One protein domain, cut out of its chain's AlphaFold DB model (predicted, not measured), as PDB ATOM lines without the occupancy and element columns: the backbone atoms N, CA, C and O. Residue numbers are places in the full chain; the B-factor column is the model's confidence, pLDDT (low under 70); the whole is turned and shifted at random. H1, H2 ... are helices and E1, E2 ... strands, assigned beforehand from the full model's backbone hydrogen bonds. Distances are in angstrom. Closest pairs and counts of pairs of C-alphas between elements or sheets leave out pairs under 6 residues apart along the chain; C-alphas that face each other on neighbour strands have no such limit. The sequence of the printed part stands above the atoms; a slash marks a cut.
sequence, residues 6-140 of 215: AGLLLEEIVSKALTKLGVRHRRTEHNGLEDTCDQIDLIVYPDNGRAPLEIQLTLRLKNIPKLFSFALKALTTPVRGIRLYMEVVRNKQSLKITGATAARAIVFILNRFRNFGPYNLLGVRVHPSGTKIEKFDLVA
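This is residues 6 to 140 of the 215 residues of an uncharacterized protein of Candidatus Uhrbacteria bacterium GW2011_GWF2_39_13 (UniProt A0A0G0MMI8). A strongly twisted six-stranded sheet forms the middle layer and curls round the long helix H3 on one face, where H1 packs on both H3 and the E1 to E3 part of the sheet. H2 alone covers the other face, which gives three layers. The 135 printed residues hold three named helices and six named strands, in the order H1 E1 E2 E3 H2 E4 H3 E5 E6; the sheet is mixed, with order E1 E2 E3 E4 E5 E6, and the class is mixed, helices and strands. The whole is compact and rounded, with a radius of gyration of the C-alphas of 13.6 A and spans of 38 by 34 by 30 A.

H1, residues 6 to 20, is on the sheet at a height of 8.4 A, over E2, residues 39 to 45, and only just not over E1, residues 24 to 27, on which 2 of its 15 C-alphas fall. It runs along the strands, at 10 degrees to E2 on the local plane; their closest C-alphas, of Gly 7 and Gln 39, are 5.0 A apart. E1, E2 and E3, residues 53 to 58, form a meander, each strand the antiparallel neighbour of the one before, with N 26 and O 43 at 2.8 A and N 42 and O 55 at 2.9 A. H2, residues 64 to 76, is on the opposite face from H1, at a height of 9.9 A over E4, residues 82 to 88; the closest C-alphas of H2 and E4, of Ala 74 and Arg 83, are 6.9 A apart. E3, H2 and E4 form a strand-helix-strand unit, two parallel neighbour strands with a helix between, with a right-handed crossover; N 56 and O 84 are 2.9 A apart. H3, residues 95 to 112, is on the same face as H1 and touches it at Val 14 and Gly 99, their closest C-alphas, 4.6 A apart, at a steep tilt of 52 degrees, the same way. E4, H3 and E5, residues 121 to 126, form a second unit, its crossover left-handed; N 85 and O 122 are 2.8 A apart. E5 and E6, residues 133 to 136, form an antiparallel hairpin, with N 125 and O 134 at 2.8 A. In H1, H2 and H3 every O i to N i+4 pair is within hydrogen-bond range.

H1 begins at C-alpha 6 (4.682, -6.115, 64.177) and is 21.1 A long; H2 is 18.1 A, and H3 25.4 A. E2 is 19.6 A long and E4 18.8 A. E6 ends at C-alpha 136 (11.299, 15.349, 74.446).

The C-alphas farthest apart, of Pro 78 and Lys 92, are 39.2 A apart. The printed part has no cut; the link from E1 to E2, 11 residues, is long. Mean pLDDT of the printed part is 79.6, with 27 residues under 70, among them 30 to 38 and 113 to 120.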
ATOM      1  N   ALA A   6       4.947  -6.637  62.834       72.38
ATOM      2  CA  ALA A   6       4.682  -6.115  64.177       72.38
ATOM      3  C   ALA A   6       4.093  -4.693  64.151       72.38
ATOM      4  O   ALA A   6       3.194  -4.408  64.944       72.38
ATOM      5  N   GLY A   7       4.554  -3.831  63.237       78.00
ATOM      6  CA  GLY A   7       3.986  -2.497  63.024       78.00
ATOM      7  C   GLY A   7       2.557  -2.542  62.485       78.00
ATOM      8  O   GLY A   7       1.680  -1.938  63.093       78.00
ATOM      9  N   LEU A   8       2.285  -3.344  61.448       80.75
ATOM     10  CA  LEU A   8       0.933  -3.519  60.885       80.75
ATOM     11  C   LEU A   8      -0.067  -4.065  61.915       80.75
ATOM     12  O   LEU A   8      -1.179  -3.555  62.057       80.75
ATOM     13  N   LEU A   9       0.339  -5.074  62.689       85.38
ATOM     14  CA  LEU A   9      -0.498  -5.625  63.752       85.38
ATOM     15  C   LEU A   9      -0.758  -4.587  64.851       85.38
ATOM     16  O   LEU A   9      -1.875  -4.473  65.359       85.38
ATOM     17  N   LEU A  10       0.264  -3.822  65.239       85.31
ATOM     18  CA  LEU A  10       0.099  -2.759  66.223       85.31
ATOM     19  C   LEU A  10      -0.795  -1.632  65.680       85.31
ATOM     20  O   LEU A  10      -1.621  -1.127  66.436       85.31
ATOM     21  N   GLU A  11      -0.695  -1.280  64.398       87.00
ATOM     22  CA  GLU A  11      -1.567  -0.306  63.727       87.00
ATOM     23  C   GLU A  11      -3.027  -0.735  63.810       87.00
ATOM     24  O   GLU A  11      -3.892   0.058  64.193       87.00
ATOM     25  N   GLU A  12      -3.306  -2.005  63.523       89.44
ATOM     26  CA  GLU A  12      -4.648  -2.565  63.625       89.44
ATOM     27  C   GLU A  12      -5.180  -2.508  65.065       89.44
ATOM     28  O   GLU A  12      -6.316  -2.081  65.297       89.44
ATOM     29  N   ILE A  13      -4.354  -2.893  66.043       91.75
ATOM     30  CA  ILE A  13      -4.713  -2.874  67.467       91.75
ATOM     31  C   ILE A  13      -4.997  -1.443  67.938       91.75
ATOM     32  O   ILE A  13      -6.007  -1.214  68.609       91.75
ATOM     33  N   VAL A  14      -4.128  -0.486  67.600       91.50
ATOM     34  CA  VAL A  14      -4.295   0.928  67.964       91.50
ATOM     35  C   VAL A  14      -5.549   1.495  67.304       91.50
ATOM     36  O   VAL A  14      -6.349   2.116  67.998       91.50
ATOM     37  N   SER A  15      -5.773   1.214  66.017       92.06
ATOM     38  CA  SER A  15      -6.974   1.652  65.292       92.06
ATOM     39  C   SER A  15      -8.247   1.145  65.979       92.06
ATOM     40  O   SER A  15      -9.123   1.924  66.348       92.06
ATOM     41  N   LYS A  16      -8.319  -0.164  66.264       94.06
ATOM     42  CA  LYS A  16      -9.456  -0.774  66.976       94.06
ATOM     43  C   LYS A  16      -9.679  -0.142  68.352       94.06
ATOM     44  O   LYS A  16     -10.822   0.057  68.758       94.06
ATOM     45  N   ALA A  17      -8.607   0.157  69.082       93.38
ATOM     46  CA  ALA A  17      -8.701   0.806  70.384       93.38
ATOM     47  C   ALA A  17      -9.203   2.257  70.272       93.38
ATOM     48  O   ALA A  17     -10.056   2.653  71.061       93.38
ATOM     49  N   LEU A  18      -8.746   3.023  69.277       93.25
ATOM     50  CA  LEU A  18      -9.233   4.379  69.010       93.25
ATOM     51  C   LEU A  18     -10.715   4.390  68.612       93.25
ATOM     52  O   LEU A  18     -11.463   5.210  69.140       93.25
ATOM     53  N   THR A  19     -11.165   3.445  67.776       94.00
ATOM     54  CA  THR A  19     -12.591   3.286  67.427       94.00
ATOM     55  C   THR A  19     -13.442   3.061  68.673       94.00
ATOM     56  O   THR A  19     -14.460   3.722  68.850       94.00
ATOM     57  N   LYS A  20     -13.009   2.171  69.576       94.94
ATOM     58  CA  LYS A  20     -13.715   1.908  70.842       94.94
ATOM     59  C   LYS A  20     -13.779   3.127  71.763       94.94
ATOM     60  O   LYS A  20     -14.702   3.230  72.559       94.94
ATOM     61  N   LEU A  21     -12.798   4.021  71.670       92.25
ATOM     62  CA  LEU A  21     -12.739   5.268  72.433       92.25
ATOM     63  C   LEU A  21     -13.485   6.424  71.745       92.25
ATOM     64  O   LEU A  21     -13.428   7.544  72.242       92.25
ATOM     65  N   GLY A  22     -14.155   6.180  70.612       91.56
ATOM     66  CA  GLY A  22     -14.889   7.206  69.870       91.56
ATOM     67  C   GLY A  22     -13.998   8.222  69.150       91.56
ATOM     68  O   GLY A  22     -14.475   9.277  68.751       91.56
ATOM     69  N   VAL A  23     -12.705   7.932  68.970       90.69
ATOM     70  CA  VAL A  23     -11.767   8.859  68.326       90.69
ATOM     71  C   VAL A  23     -11.798   8.667  66.816       90.69
ATOM     72  O   VAL A  23     -11.436   7.599  66.309       90.69
ATOM     73  N   ARG A  24     -12.152   9.719  66.075       91.56
ATOM     74  CA  ARG A  24     -12.073   9.722  64.609       91.56
ATOM     75  C   ARG A  24     -10.615   9.678  64.157       91.56
ATOM     76  O   ARG A  24      -9.802  10.513  64.547       91.56
ATOM     77  N   HIS A  25     -10.275   8.706  63.319       92.38
ATOM     78  CA  HIS A  25      -8.916   8.516  62.816       92.38
ATOM     79  C   HIS A  25      -8.922   7.821  61.450       92.38
ATOM     80  O   HIS A  25      -9.914   7.210  61.053       92.38
ATOM     81  N   ARG A  26      -7.801   7.909  60.734       90.31
ATOM     82  CA  ARG A  26      -7.523   7.193  59.487       90.31
ATOM     83  C   ARG A  26      -6.088   6.682  59.516       90.31
ATOM     84  O   ARG A  26      -5.211   7.328  60.084       90.31
ATOM     85  N   ARG A  27      -5.841   5.545  58.872       84.31
ATOM     86  CA  ARG A  27      -4.478   5.100  58.569       84.31
ATOM     87  C   ARG A  27      -3.896   5.959  57.449       84.31
ATOM     88  O   ARG A  27      -4.633   6.450  56.585       84.31
ATOM     89  N   THR A  28      -2.591   6.175  57.486       76.06
ATOM     90  CA  THR A  28      -1.894   6.764  56.342       76.06
ATOM     91  C   THR A  28      -1.814   5.702  55.251       76.06
ATOM     92  O   THR A  28      -1.644   4.524  55.549       76.06
ATOM     93  N   GLU A  29      -2.015   6.097  53.998       71.12
ATOM     94  CA  GLU A  29      -1.820   5.175  52.879       71.12
ATOM     95  C   GLU A  29      -0.337   4.810  52.803       71.12
ATOM     96  O   GLU A  29       0.519   5.697  52.823       71.12
ATOM     97  N   HIS A  30      -0.055   3.507  52.776       67.19
ATOM     98  CA  HIS A  30       1.290   2.967  52.609       67.19
ATOM     99  C   HIS A  30       1.508   2.701  51.121       67.19
ATOM    100  O   HIS A  30       0.729   1.970  50.511       67.19
ATOM    101  N   ASN A  31       2.569   3.263  50.546       68.12
ATOM    102  CA  ASN A  31       2.934   3.057  49.144       68.12
ATOM    103  C   ASN A  31       3.851   1.834  48.947       68.12
ATOM    104  O   ASN A  31       4.352   1.603  47.848       68.12
ATOM    105  N   GLY A  32       4.100   1.061  50.012       66.81
ATOM    106  CA  GLY A  32       4.910  -0.162  49.994       66.81
ATOM    107  C   GLY A  32       6.419   0.087  50.067       66.81
ATOM    108  O   GLY A  32       7.196  -0.865  50.060       66.81
ATOM    109  N   LEU A  33       6.834   1.353  50.162       66.88
ATOM    110  CA  LEU A  33       8.234   1.774  50.281       66.88
ATOM    111  C   LEU A  33       8.612   2.126  51.729       66.88
ATOM    112  O   LEU A  33       9.781   2.367  52.029       66.88
ATOM    113  N   GLU A  34       7.630   2.196  52.629       68.88
ATOM    114  CA  GLU A  34       7.812   2.584  54.021       68.88
ATOM    115  C   GLU A  34       8.319   1.426  54.896       68.88
ATOM    116  O   GLU A  34       7.860   0.287  54.804       68.88
ATOM    117  N   ASP A  35       9.231   1.728  55.826       67.19
ATOM    118  CA  ASP A  35       9.657   0.780  56.862       67.19
ATOM    119  C   ASP A  35       8.569   0.633  57.944       67.19
ATOM    120  O   ASP A  35       8.600   1.286  58.995       67.19
ATOM    121  N   THR A  36       7.616  -0.261  57.676       66.62
ATOM    122  CA  THR A  36       6.470  -0.612  58.538       66.62
ATOM    123  C   THR A  36       6.792  -1.662  59.610       66.62
ATOM    124  O   THR A  36       5.901  -2.102  60.336       66.62
ATOM    125  N   CYS A  37       8.060  -2.068  59.762       66.69
ATOM    126  CA  CYS A  37       8.457  -3.172  60.645       66.69
ATOM    127  C   CYS A  37       8.025  -2.947  62.110       66.69
ATOM    128  O   CYS A  37       7.513  -3.844  62.780       66.69
ATOM    129  N   ASP A  38       8.175  -1.722  62.605       65.62
ATOM    130  CA  ASP A  38       7.835  -1.303  63.972       65.62
ATOM    131  C   ASP A  38       7.266   0.125  64.032       65.62
ATOM    132  O   ASP A  38       7.339   0.778  65.078       65.62
ATOM    133  N   GLN A  39       6.735   0.602  62.905       73.81
ATOM    134  CA  GLN A  39       6.201   1.945  62.726       73.81
ATOM    135  C   GLN A  39       4.719   1.904  62.372       73.81
ATOM    136  O   GLN A  39       4.267   1.013  61.657       73.81
ATOM    137  N   ILE A  40       3.995   2.906  62.858       79.50
ATOM    138  CA  ILE A  40       2.610   3.174  62.495       79.50
ATOM    139  C   ILE A  40       2.483   4.642  62.132       79.50
ATOM    140  O   ILE A  40       2.935   5.482  62.906       79.50
ATOM    141  N   ASP A  41       1.795   4.931  61.032       82.81
ATOM    142  CA  ASP A  41       1.461   6.291  60.620       82.81
ATOM    143  C   ASP A  41      -0.062   6.483  60.630       82.81
ATOM    144  O   ASP A  41      -0.793   5.965  59.783       82.81
ATOM    145  N   LEU A  42      -0.561   7.266  61.584       87.44
ATOM    146  CA  LEU A  42      -1.990   7.522  61.792       87.44
ATOM    147  C   LEU A  42      -2.305   9.009  61.656       87.44
ATOM    148  O   LEU A  42      -1.545   9.856  62.115       87.44
ATOM    149  N   ILE A  43      -3.480   9.321  61.118       87.81
ATOM    150  CA  ILE A  43      -4.066  10.661  61.156       87.81
ATOM    151  C   ILE A  43      -5.250  10.624  62.116       87.81
ATOM    152  O   ILE A  43      -6.162   9.814  61.956       87.81
ATOM    153  N   VAL A  44      -5.251  11.503  63.111       88.31
ATOM    154  CA  VAL A  44      -6.300  11.599  64.128       88.31
ATOM    155  C   VAL A  44      -7.018  12.939  64.006       88.31
ATOM    156  O   VAL A  44      -6.376  13.985  63.911       88.31
ATOM    157  N   TYR A  45      -8.351  12.909  64.010       87.06
ATOM    158  CA  TYR A  45      -9.215  14.068  63.787       87.06
ATOM    159  C   TYR A  45      -9.875  14.492  65.103       87.06
ATOM    160  O   TYR A  45     -10.761  13.790  65.592       87.06
ATOM    161  N   PRO A  46      -9.478  15.629  65.694       80.88
ATOM    162  CA  PRO A  46     -10.134  16.139  66.891       80.88
ATOM    163  C   PRO A  46     -11.550  16.637  66.553       80.88
ATOM    164  O   PRO A  46     -11.758  17.256  65.510       80.88
ATOM    165  N   ASP A  47     -12.522  16.447  67.444       75.19
ATOM    166  CA  ASP A  47     -13.930  16.813  67.178       75.19
ATOM    167  C   ASP A  47     -14.212  18.326  67.214       75.19
ATOM    168  O   ASP A  47     -15.238  18.788  66.732       75.19
ATOM    169  N   ASN A  48     -13.256  19.127  67.689       72.56
ATOM    170  CA  ASN A  48     -13.434  20.559  67.956       72.56
ATOM    171  C   ASN A  48     -12.969  21.477  66.807       72.56
ATOM    172  O   ASN A  48     -12.415  22.544  67.073       72.56
ATOM    173  N   GLY A  49     -13.070  21.036  65.546       67.88
ATOM    174  CA  GLY A  49     -12.614  21.812  64.376       67.88
ATOM    175  C   GLY A  49     -11.103  22.092  64.344       67.88
ATOM    176  O   GLY A  49     -10.639  22.983  63.635       67.88
ATOM    177  N   ARG A  50     -10.319  21.357  65.141       73.50
ATOM    178  CA  ARG A  50      -8.861  21.512  65.214       73.50
ATOM    179  C   ARG A  50      -8.188  20.795  64.044       73.50
ATOM    180  O   ARG A  50      -8.721  19.823  63.513       73.50
ATOM    181  N   ALA A  51      -6.983  21.249  63.701       76.12
ATOM    182  CA  ALA A  51      -6.158  20.606  62.686       76.12
ATOM    183  C   ALA A  51      -5.929  19.113  63.010       76.12
ATOM    184  O   ALA A  51      -5.750  18.772  64.188       76.12
ATOM    185  N   PRO A  52      -5.901  18.232  61.993       81.81
ATOM    186  CA  PRO A  52      -5.553  16.832  62.179       81.81
ATOM    187  C   PRO A  52      -4.163  16.657  62.801       81.81
ATOM    188  O   PRO A  52      -3.235  17.435  62.545       81.81
ATOM    189  N   LEU A  53      -4.033  15.611  63.613       82.69
ATOM    190  CA  LEU A  53      -2.789  15.190  64.238       82.69
ATOM    191  C   LEU A  53      -2.239  13.981  63.480       82.69
ATOM    192  O   LEU A  53      -2.843  12.911  63.500       82.69
ATOM    193  N   GLU A  54      -1.090  14.146  62.841       85.50
ATOM    194  CA  GLU A  54      -0.333  13.055  62.239       85.50
ATOM    195  C   GLU A  54       0.598  12.454  63.285       85.50
ATOM    196  O   GLU A  54       1.406  13.149  63.907       85.50
ATOM    197  N   ILE A  55       0.473  11.155  63.505       87.25
ATOM    198  CA  ILE A  55       1.182  10.430  64.547       87.25
ATOM    199  C   ILE A  55       2.022   9.357  63.884       87.25
ATOM    200  O   ILE A  55       1.470   8.423  63.305       87.25
ATOM    201  N   GLN A  56       3.337   9.465  64.046       88.25
ATOM    202  CA  GLN A  56       4.247   8.358  63.806       88.25
ATOM    203  C   GLN A  56       4.543   7.689  65.146       88.25
ATOM    204  O   GLN A  56       5.166   8.283  66.029       88.25
ATOM    205  N   LEU A  57       4.090   6.452  65.317       86.25
ATOM    206  CA  LEU A  57       4.343   5.659  66.514       86.25
ATOM    207  C   LEU A  57       5.443   4.637  66.246       86.25
ATOM    208  O   LEU A  57       5.414   3.953  65.227       86.25
ATOM    209  N   THR A  58       6.367   4.480  67.193       85.50
ATOM    210  CA  THR A  58       7.365   3.408  67.193       85.50
ATOM    211  C   THR A  58       7.367   2.617  68.500       85.50
ATOM    212  O   THR A  58       7.141   3.149  69.594       85.50
ATOM    213  N   LEU A  59       7.659   1.320  68.384       77.69
ATOM    214  CA  LEU A  59       7.921   0.438  69.524       77.69
ATOM    215  C   LEU A  59       9.372   0.495  70.017       77.69
ATOM    216  O   LEU A  59       9.665  -0.002  71.107       77.69
ATOM    217  N   ARG A  60      10.294   1.045  69.218       78.94
ATOM    218  CA  ARG A  60      11.713   1.145  69.573       78.94
ATOM    219  C   ARG A  60      12.006   2.502  70.192       78.94
ATOM    220  O   ARG A  60      11.830   3.546  69.574       78.94
ATOM    221  N   LEU A  61      12.517   2.470  71.416       78.75
ATOM    222  CA  LEU A  61      12.976   3.673  72.100       78.75
ATOM    223  C   LEU A  61      14.263   4.189  71.463       78.75
ATOM    224  O   LEU A  61      15.161   3.398  71.168       78.75
ATOM    225  N   LYS A  62      14.379   5.514  71.323       78.44
ATOM    226  CA  LYS A  62      15.592   6.195  70.853       78.44
ATOM    227  C   LYS A  62      16.085   5.676  69.496       78.44
ATOM    228  O   LYS A  62      17.289   5.633  69.250       78.44
ATOM    229  N   ASN A  63      15.171   5.280  68.611       80.75
ATOM    230  CA  ASN A  63      15.515   4.878  67.251       80.75
ATOM    231  C   ASN A  63      15.918   6.118  66.435       80.75
ATOM    232  O   ASN A  63      15.085   6.728  65.766       80.75
ATOM    233  N   ILE A  64      17.192   6.513  66.537       80.19
ATOM    234  CA  ILE A  64      17.718   7.746  65.934       80.19
ATOM    235  C   ILE A  64      17.448   7.814  64.423       80.19
ATOM    236  O   ILE A  64      16.963   8.857  63.990       80.19
ATOM    237  N   PRO A  65      17.664   6.751  63.617       79.88
ATOM    238  CA  PRO A  65      17.311   6.775  62.196       79.88
ATOM    239  C   PRO A  65      15.840   7.119  61.916       79.88
ATOM    240  O   PRO A  65      15.563   7.971  61.073       79.88
ATOM    241  N   LYS A  66      14.887   6.510  62.638       78.81
ATOM    242  CA  LYS A  66      13.449   6.771  62.433       78.81
ATOM    243  C   LYS A  66      13.027   8.142  62.930       78.81
ATOM    244  O   LYS A  66      12.284   8.837  62.246       78.81
ATOM    245  N   LEU A  67      13.550   8.543  64.082       80.88
ATOM    246  CA  LEU A  67      13.338   9.867  64.653       80.88
ATOM    247  C   LEU A  67      13.852  10.957  63.698       80.88
ATOM    248  O   LEU A  67      13.176  11.956  63.467       80.88
ATOM    249  N   PHE A  68      15.010  10.726  63.077       80.88
ATOM    250  CA  PHE A  68      15.577  11.618  62.073       80.88
ATOM    251  C   PHE A  68      14.734  11.663  60.792       80.88
ATOM    252  O   PHE A  68      14.428  12.747  60.306       80.88
ATOM    253  N   SER A  69      14.319  10.502  60.273       80.19
ATOM    254  CA  SER A  69      13.444  10.398  59.096       80.19
ATOM    255  C   SER A  69      12.115  11.132  59.309       80.19
ATOM    256  O   SER A  69      11.702  11.935  58.468       80.19
ATOM    257  N   PHE A  70      11.499  10.950  60.481       82.56
ATOM    258  CA  PHE A  70      10.305  11.682  60.891       82.56
ATOM    259  C   PHE A  70      10.528  13.192  60.874       82.56
ATOM    260  O   PHE A  70       9.753  13.927  60.263       82.56
ATOM    261  N   ALA A  71      11.588  13.661  61.538       80.50
ATOM    262  CA  ALA A  71      11.875  15.082  61.665       80.50
ATOM    263  C   ALA A  71      12.194  15.725  60.306       80.50
ATOM    264  O   ALA A  71      11.736  16.830  60.030       80.50
ATOM    265  N   LEU A  72      12.916  15.022  59.430       79.31
ATOM    266  CA  LEU A  72      13.186  15.486  58.073       79.31
ATOM    267  C   LEU A  72      11.885  15.604  57.271       79.31
ATOM    268  O   LEU A  72      11.586  16.682  56.765       79.31
ATOM    269  N   LYS A  73      11.069  14.540  57.232       78.00
ATOM    270  CA  LYS A  73       9.761  14.536  56.554       78.00
ATOM    271  C   LYS A  73       8.848  15.636  57.098       78.00
ATOM    272  O   LYS A  73       8.126  16.275  56.329       78.00
ATOM    273  N   ALA A  74       8.877  15.867  58.413       77.19
ATOM    274  CA  ALA A  74       8.153  16.942  59.083       77.19
ATOM    275  C   ALA A  74       8.496  18.325  58.534       77.19
ATOM    276  O   ALA A  74       7.591  19.102  58.245       77.19
ATOM    277  N   LEU A  75       9.786  18.598  58.360       76.38
ATOM    278  CA  LEU A  75      10.290  19.914  57.980       76.38
ATOM    279  C   LEU A  75      10.263  20.173  56.467       76.38
ATOM    280  O   LEU A  75      10.207  21.330  56.067       76.38
ATOM    281  N   THR A  76      10.286  19.132  55.630       74.69
ATOM    282  CA  THR A  76      10.324  19.273  54.160       74.69
ATOM    283  C   THR A  76       8.964  19.129  53.477       74.69
ATOM    284  O   THR A  76       8.833  19.444  52.299       74.69
ATOM    285  N   THR A  77       7.928  18.658  54.180       70.69
ATOM    286  CA  THR A  77       6.583  18.511  53.591       70.69
ATOM    287  C   THR A  77       5.712  19.728  53.938       70.69
ATOM    288  O   THR A  77       5.412  19.913  55.119       70.69
ATOM    289  N   PRO A  78       5.264  20.529  52.950       56.31
ATOM    290  CA  PRO A  78       4.734  21.878  53.180       56.31
ATOM    291  C   PRO A  78       3.333  21.956  53.812       56.31
ATOM    292  O   PRO A  78       2.951  23.020  54.291       56.31
ATOM    293  N   VAL A  79       2.550  20.871  53.845       56.41
ATOM    294  CA  VAL A  79       1.141  20.932  54.286       56.41
ATOM    295  C   VAL A  79       0.730  19.666  55.020       56.41
ATOM    296  O   VAL A  79       0.167  18.777  54.395       56.41
ATOM    297  N   ARG A  80       1.000  19.556  56.327       57.38
ATOM    298  CA  ARG A  80       0.552  18.407  57.141       57.38
ATOM    299  C   ARG A  80       0.524  18.733  58.634       57.38
ATOM    300  O   ARG A  80       1.490  18.436  59.333       57.38
ATOM    301  N   GLY A  81      -0.575  19.368  59.052       62.97
ATOM    302  CA  GLY A  81      -1.083  19.464  60.426       62.97
ATOM    303  C   GLY A  81      -0.057  19.485  61.563       62.97
ATOM    304  O   GLY A  81       1.010  20.080  61.483       62.97
ATOM    305  N   ILE A  82      -0.420  18.857  62.674       70.69
ATOM    306  CA  ILE A  82       0.461  18.704  63.835       70.69
ATOM    307  C   ILE A  82       1.156  17.357  63.692       70.69
ATOM    308  O   ILE A  82       0.465  16.368  63.452       70.69
ATOM    309  N   ARG A  83       2.480  17.278  63.878       81.69
ATOM    310  CA  ARG A  83       3.208  16.003  63.768       81.69
ATOM    311  C   ARG A  83       3.773  15.554  65.106       81.69
ATOM    312  O   ARG A  83       4.556  16.261  65.748       81.69
ATOM    313  N   LEU A  84       3.403  14.344  65.501       86.25
ATOM    314  CA  LEU A  84       3.770  13.730  66.767       86.25
ATOM    315  C   LEU A  84       4.563  12.443  66.542       86.25
ATOM    316  O   LEU A  84       4.041  11.472  66.005       86.25
ATOM    317  N   TYR A  85       5.798  12.418  67.035       88.81
ATOM    318  CA  TYR A  85       6.572  11.192  67.185       88.81
ATOM    319  C   TYR A  85       6.293  10.585  68.554       88.81
ATOM    320  O   TYR A  85       6.548  11.218  69.584       88.81
ATOM    321  N   MET A  86       5.779   9.363  68.573       89.81
ATOM    322  CA  MET A  86       5.411   8.660  69.792       89.81
ATOM    323  C   MET A  86       6.273   7.413  69.979       89.81
ATOM    324  O   MET A  86       6.206   6.470  69.199       89.81
ATOM    325  N   GLU A  87       7.036   7.379  71.065       90.06
ATOM    326  CA  GLU A  87       7.732   6.182  71.531       90.06
ATOM    327  C   GLU A  87       6.905   5.506  72.621       90.06
ATOM    328  O   GLU A  87       6.652   6.111  73.664       90.06
ATOM    329  N   VAL A  88       6.516   4.245  72.437       85.31
ATOM    330  CA  VAL A  88       5.854   3.484  73.506       85.31
ATOM    331  C   VAL A  88       6.868   2.565  74.169       85.31
ATOM    332  O   VAL A  88       7.385   1.636  73.551       85.31
ATOM    333  N   VAL A  89       7.151   2.815  75.448       81.69
ATOM    334  CA  VAL A  89       8.040   1.975  76.256       81.69
ATOM    335  C   VAL A  89       7.386   0.613  76.414       81.69
ATOM    336  O   VAL A  89       6.429   0.440  77.168       81.69
ATOM    337  N   ARG A  90       7.910  -0.373  75.691       71.44
ATOM    338  CA  ARG A  90       7.454  -1.752  75.806       71.44
ATOM    339  C   ARG A  90       8.014  -2.371  77.089       71.44
ATOM    340  O   ARG A  90       9.222  -2.491  77.248       71.44
ATOM    341  N   ASN A  91       7.130  -2.793  77.990       65.94
ATOM    342  CA  ASN A  91       7.458  -3.779  79.028       65.94
ATOM    343  C   ASN A  91       7.226  -5.199  78.454       65.94
ATOM    344  O   ASN A  91       6.743  -5.320  77.329       65.94
ATOM    345  N   LYS A  92       7.472  -6.282  79.206       71.38
ATOM    346  CA  LYS A  92       7.127  -7.691  78.880       71.38
ATOM    347  C   LYS A  92       5.627  -7.940  78.560       71.38
ATOM    348  O   LYS A  92       5.180  -9.076  78.490       71.38
ATOM    349  N   GLN A  93       4.839  -6.883  78.388       71.69
ATOM    350  CA  GLN A  93       3.427  -6.875  78.042       71.69
ATOM    351  C   GLN A  93       3.184  -7.251  76.570       71.69
ATOM    352  O   GLN A  93       4.044  -7.099  75.692       71.69
ATOM    353  N   SER A  94       1.971  -7.737  76.303       84.81
ATOM    354  CA  SER A  94       1.517  -8.095  74.959       84.81
ATOM    355  C   SER A  94       1.297  -6.856  74.082       84.81
ATOM    356  O   SER A  94       0.981  -5.774  74.577       84.81
ATOM    357  N   LEU A  95       1.390  -7.023  72.756       84.12
ATOM    358  CA  LEU A  95       1.109  -5.953  71.785       84.12
ATOM    359  C   LEU A  95      -0.295  -5.350  71.954       84.12
ATOM    360  O   LEU A  95      -0.471  -4.152  71.748       84.12
ATOM    361  N   LYS A  96      -1.278  -6.153  72.388       87.81
ATOM    362  CA  LYS A  96      -2.641  -5.685  72.692       87.81
ATOM    363  C   LYS A  96      -2.645  -4.616  73.787       87.81
ATOM    364  O   LYS A  96      -3.308  -3.592  73.634       87.81
ATOM    365  N   ILE A  97      -1.890  -4.837  74.866       87.12
ATOM    366  CA  ILE A  97      -1.771  -3.871  75.967       87.12
ATOM    367  C   ILE A  97      -1.047  -2.619  75.472       87.12
ATOM    368  O   ILE A  97      -1.547  -1.517  75.674       87.12
ATOM    369  N   THR A  98       0.065  -2.783  74.752       86.75
ATOM    370  CA  THR A  98       0.826  -1.665  74.177       86.75
ATOM    371  C   THR A  98      -0.041  -0.780  73.280       86.75
ATOM    372  O   THR A  98      -0.025   0.440  73.430       86.75
ATOM    373  N   GLY A  99      -0.843  -1.373  72.392       89.19
ATOM    374  CA  GLY A  99      -1.741  -0.621  71.517       89.19
ATOM    375  C   GLY A  99      -2.871   0.086  72.276       89.19
ATOM    376  O   GLY A  99      -3.182   1.237  71.980       89.19
ATOM    377  N   ALA A 100      -3.430  -0.538  73.319       90.12
ATOM    378  CA  ALA A 100      -4.414   0.112  74.189       90.12
ATOM    379  C   ALA A 100      -3.809   1.271  75.005       90.12
ATOM    380  O   ALA A 100      -4.479   2.277  75.254       90.12
ATOM    381  N   THR A 101      -2.552   1.143  75.435       90.06
ATOM    382  CA  THR A 101      -1.794   2.204  76.111       90.06
ATOM    383  C   THR A 101      -1.525   3.370  75.163       90.06
ATOM    384  O   THR A 101      -1.767   4.519  75.530       90.06
ATOM    385  N   ALA A 102      -1.112   3.086  73.927       90.38
ATOM    386  CA  ALA A 102      -0.930   4.095  72.889       90.38
ATOM    387  C   ALA A 102      -2.230   4.858  72.592       90.38
ATOM    388  O   ALA A 102      -2.241   6.084  72.643       90.38
ATOM    389  N   ALA A 103      -3.344   4.155  72.365       91.75
ATOM    390  CA  ALA A 103      -4.636   4.785  72.087       91.75
ATOM    391  C   ALA A 103      -5.103   5.703  73.232       91.75
ATOM    392  O   ALA A 103      -5.547   6.826  72.994       91.75
ATOM    393  N   ARG A 104      -4.931   5.274  74.490       90.75
ATOM    394  CA  ARG A 104      -5.220   6.116  75.663       90.75
ATOM    395  C   ARG A 104      -4.316   7.345  75.742       90.75
ATOM    396  O   ARG A 104      -4.799   8.429  76.060       90.75
ATOM    397  N   ALA A 105      -3.032   7.201  75.419       89.44
ATOM    398  CA  ALA A 105      -2.111   8.330  75.369       89.44
ATOM    399  C   ALA A 105      -2.497   9.332  74.271       89.44
ATOM    400  O   ALA A 105      -2.460  10.533  74.520       89.44
ATOM    401  N   ILE A 106      -2.936   8.861  73.099       89.75
ATOM    402  CA  ILE A 106      -3.459   9.719  72.025       89.75
ATOM    403  C   ILE A 106      -4.646  10.544  72.537       89.75
ATOM    404  O   ILE A 106      -4.621  11.767  72.428       89.75
ATOM    405  N   VAL A 107      -5.638   9.911  73.176       88.94
ATOM    406  CA  VAL A 107      -6.788  10.617  73.780       88.94
ATOM    407  C   VAL A 107      -6.334  11.657  74.804       88.94
ATOM    408  O   VAL A 107      -6.774  12.806  74.772       88.94
ATOM    409  N   PHE A 108      -5.418  11.283  75.700       87.06
ATOM    410  CA  PHE A 108      -4.887  12.205  76.701       87.06
ATOM    411  C   PHE A 108      -4.209  13.422  76.056       87.06
ATOM    412  O   PHE A 108      -4.409  14.555  76.498       87.06
ATOM    413  N   ILE A 109      -3.432  13.195  74.997       84.56
ATOM    414  CA  ILE A 109      -2.736  14.242  74.254       84.56
ATOM    415  C   ILE A 109      -3.744  15.192  73.592       84.56
ATOM    416  O   ILE A 109      -3.629  16.406  73.766       84.56
ATOM    417  N   LEU A 110      -4.771  14.665  72.920       82.38
ATOM    418  CA  LEU A 110      -5.836  15.465  72.298       82.38
ATOM    419  C   LEU A 110      -6.589  16.343  73.310       82.38
ATOM    420  O   LEU A 110      -6.895  17.508  73.030       82.38
ATOM    421  N   ASN A 111      -6.861  15.796  74.497       81.88
ATOM    422  CA  ASN A 111      -7.613  16.483  75.544       81.88
ATOM    423  C   ASN A 111      -6.785  17.565  76.248       81.88
ATOM    424  O   ASN A 111      -7.299  18.644  76.555       81.88
ATOM    425  N   ARG A 112      -5.501  17.294  76.516       76.50
ATOM    426  CA  ARG A 112      -4.664  18.165  77.354       76.50
ATOM    427  C   ARG A 112      -3.957  19.268  76.577       76.50
ATOM    428  O   ARG A 112      -3.779  20.366  77.101       76.50
ATOM    429  N   PHE A 113      -3.548  19.007  75.344       67.88
ATOM    430  CA  PHE A 113      -2.767  19.967  74.571       67.88
ATOM    431  C   PHE A 113      -3.692  20.784  73.664       67.88
ATOM    432  O   PHE A 113      -4.120  20.357  72.596       67.88
ATOM    433  N   ARG A 114      -4.043  21.981  74.146       57.28
ATOM    434  CA  ARG A 114      -5.035  22.864  73.511       57.28
ATOM    435  C   ARG A 114      -4.515  23.637  72.301       57.28
ATOM    436  O   ARG A 114      -5.325  24.028  71.470       57.28
ATOM    437  N   ASN A 115      -3.206  23.864  72.197       58.91
ATOM    438  CA  ASN A 115      -2.627  24.609  71.087       58.91
ATOM    439  C   ASN A 115      -1.333  23.952  70.626       58.91
ATOM    440  O   ASN A 115      -0.287  24.075  71.261       58.91
ATOM    441  N   PHE A 116      -1.434  23.226  69.524       56.22
ATOM    442  CA  PHE A 116      -0.286  22.600  68.908       56.22
ATOM    443  C   PHE A 116       0.308  23.431  67.785       56.22
ATOM    444  O   PHE A 116       1.405  23.096  67.393       56.22
ATOM    445  N   GLY A 117      -0.323  24.498  67.289       55.03
ATOM    446  CA  GLY A 117       0.161  25.210  66.103       55.03
ATOM    447  C   GLY A 117       0.313  24.313  64.847       55.03
ATOM    448  O   GLY A 117       0.542  23.111  64.932       55.03
ATOM    449  N   PRO A 118       0.207  24.867  63.637       55.41
ATOM    450  CA  PRO A 118       0.303  24.073  62.405       55.41
ATOM    451  C   PRO A 118       1.732  23.610  62.054       55.41
ATOM    452  O   PRO A 118       1.916  22.926  61.056       55.41
ATOM    453  N   TYR A 119       2.740  23.984  62.849       61.81
ATOM    454  CA  TYR A 119       4.155  23.722  62.552       61.81
ATOM    455  C   TYR A 119       4.926  23.105  63.724       61.81
ATOM    456  O   TYR A 119       6.155  23.045  63.681       61.81
ATOM    457  N   ASN A 120       4.249  22.662  64.795       66.50
ATOM    458  CA  ASN A 120       4.976  22.049  65.903       66.50
ATOM    459  C   ASN A 120       5.282  20.583  65.621       66.50
ATOM    460  O   ASN A 120       4.402  19.761  65.360       66.50
ATOM    461  N   LEU A 121       6.562  20.277  65.784       75.81
ATOM    462  CA  LEU A 121       7.111  18.942  65.805       75.81
ATOM    463  C   LEU A 121       7.303  18.513  67.264       75.81
ATOM    464  O   LEU A 121       7.998  19.195  68.021       75.81
ATOM    465  N   LEU A 122       6.686  17.408  67.684       81.06
ATOM    466  CA  LEU A 122       6.730  16.966  69.083       81.06
ATOM    467  C   LEU A 122       7.176  15.516  69.218       81.06
ATOM    468  O   LEU A 122       6.672  14.642  68.522       81.06
ATOM    469  N   GLY A 123       8.089  15.269  70.156       87.88
ATOM    470  CA  GLY A 123       8.456  13.931  70.602       87.88
ATOM    471  C   GLY A 123       7.819  13.628  71.951       87.88
ATOM    472  O   GLY A 123       7.921  14.429  72.885       87.88
ATOM    473  N   VAL A 124       7.155  12.482  72.069       89.19
ATOM    474  CA  VAL A 124       6.611  11.995  73.340       89.19
ATOM    475  C   VAL A 124       7.006  10.549  73.583       89.19
ATOM    476  O   VAL A 124       7.037   9.729  72.669       89.19
ATOM    477  N   ARG A 125       7.286  10.227  74.842       90.56
ATOM    478  CA  ARG A 125       7.517   8.867  75.314       90.56
ATOM    479  C   ARG A 125       6.407   8.471  76.273       90.56
ATOM    480  O   ARG A 125       6.220   9.096  77.317       90.56
ATOM    481  N   VAL A 126       5.679   7.428  75.908       88.31
ATOM    482  CA  VAL A 126       4.557   6.878  76.661       88.31
ATOM    483  C   VAL A 126       5.052   5.680  77.456       88.31
ATOM    484  O   VAL A 126       5.574   4.714  76.898       88.31
ATOM    485  N   HIS A 127       4.892   5.746  78.772       85.88
ATOM    486  CA  HIS A 127       5.252   4.655  79.674       85.88
ATOM    487  C   HIS A 127       4.123   3.615  79.760       85.88
ATOM    488  O   HIS A 127       2.973   3.948  79.466       85.88
ATOM    489  N   PRO A 128       4.399   2.370  80.196       77.38
ATOM    490  CA  PRO A 128       3.435   1.263  80.136       77.38
ATOM    491  C   PRO A 128       2.092   1.528  80.833       77.38
ATOM    492  O   PRO A 128       1.071   0.982  80.421       77.38
ATOM    493  N   SER A 129       2.074   2.380  81.866       71.06
ATOM    494  CA  SER A 129       0.852   2.767  82.581       71.06
ATOM    495  C   SER A 129      -0.088   3.658  81.758       71.06
ATOM    496  O   SER A 129      -1.229   3.865  82.161       71.06
ATOM    497  N   GLY A 130       0.380   4.250  80.651       64.56
ATOM    498  CA  GLY A 130      -0.357   5.221  79.831       64.56
ATOM    499  C   GLY A 130      -0.588   6.581  80.495       64.56
ATOM    500  O   GLY A 130      -0.939   7.541  79.818       64.56
ATOM    501  N   THR A 131      -0.360   6.685  81.804       68.81
ATOM    502  CA  THR A 131      -0.551   7.906  82.598       68.81
ATOM    503  C   THR A 131       0.676   8.808  82.605       68.81
ATOM    504  O   THR A 131       0.553  10.021  82.762       68.81
ATOM    505  N   LYS A 132       1.868   8.231  82.420       82.88
ATOM    506  CA  LYS A 132       3.119   8.980  82.354       82.88
ATOM    507  C   LYS A 132       3.529   9.169  80.896       82.88
ATOM    508  O   LYS A 132       3.891   8.213  80.209       82.88
ATOM    509  N   ILE A 133       3.484  10.424  80.453       84.56
ATOM    510  CA  ILE A 133       3.917  10.864  79.125       84.56
ATOM    511  C   ILE A 133       5.047  11.873  79.314       84.56
ATOM    512  O   ILE A 133       4.852  12.931  79.910       84.56
ATOM    513  N   GLU A 134       6.236  11.539  78.824       86.50
ATOM    514  CA  GLU A 134       7.405  12.417  78.845       86.50
ATOM    515  C   GLU A 134       7.537  13.114  77.493       86.50
ATOM    516  O   GLU A 134       7.588  12.454  76.458       86.50
ATOM    517  N   LYS A 135       7.617  14.444  77.486       84.31
ATOM    518  CA  LYS A 135       7.948  15.201  76.275       84.31
ATOM    519  C   LYS A 135       9.465  15.207  76.076       84.31
ATOM    520  O   LYS A 135      10.210  15.367  77.040       84.31
ATOM    521  N   PHE A 136       9.912  15.109  74.829       82.19
ATOM    522  CA  PHE A 136      11.299  15.349  74.446       82.19
ATOM    523  C   PHE A 136      11.390  16.198  73.176       82.19
ATOM    524  O   PHE A 136      10.454  16.274  72.379       82.19
ATOM    525  N   ASP A 137      12.526  16.872  73.023       75.50
ATOM    526  CA  ASP A 137      12.795  17.761  71.899       75.50
ATOM    527  C   ASP A 137      13.504  16.995  70.775       75.50
ATOM    528  O   ASP A 137      14.638  16.536  70.921       75.50
ATOM    529  N   LEU A 138      12.806  16.842  69.651       74.50
ATOM    530  CA  LEU A 138      13.307  16.154  68.462       74.50
ATOM    531  C   LEU A 138      14.461  16.919  67.803       74.50
ATOM    532  O   LEU A 138      15.409  16.303  67.318       74.50
ATOM    533  N   VAL A 139      14.419  18.254  67.826       68.44
ATOM    534  CA  VAL A 139      15.471  19.104  67.260       68.44
ATOM    535  C   VAL A 139      16.704  19.064  68.148       68.44
ATOM    536  O   VAL A 139      17.809  18.953  67.630       68.44
ATOM    537  N   ALA A 140      16.551  19.059  69.473       68.69
ATOM    538  CA  ALA A 140      17.695  18.892  70.371       68.69
ATOM    539  C   ALA A 140      18.421  17.551  70.145       68.69
ATOM    540  O   ALA A 140      19.644  17.486  70.245       68.69
TER     541      ALA A 140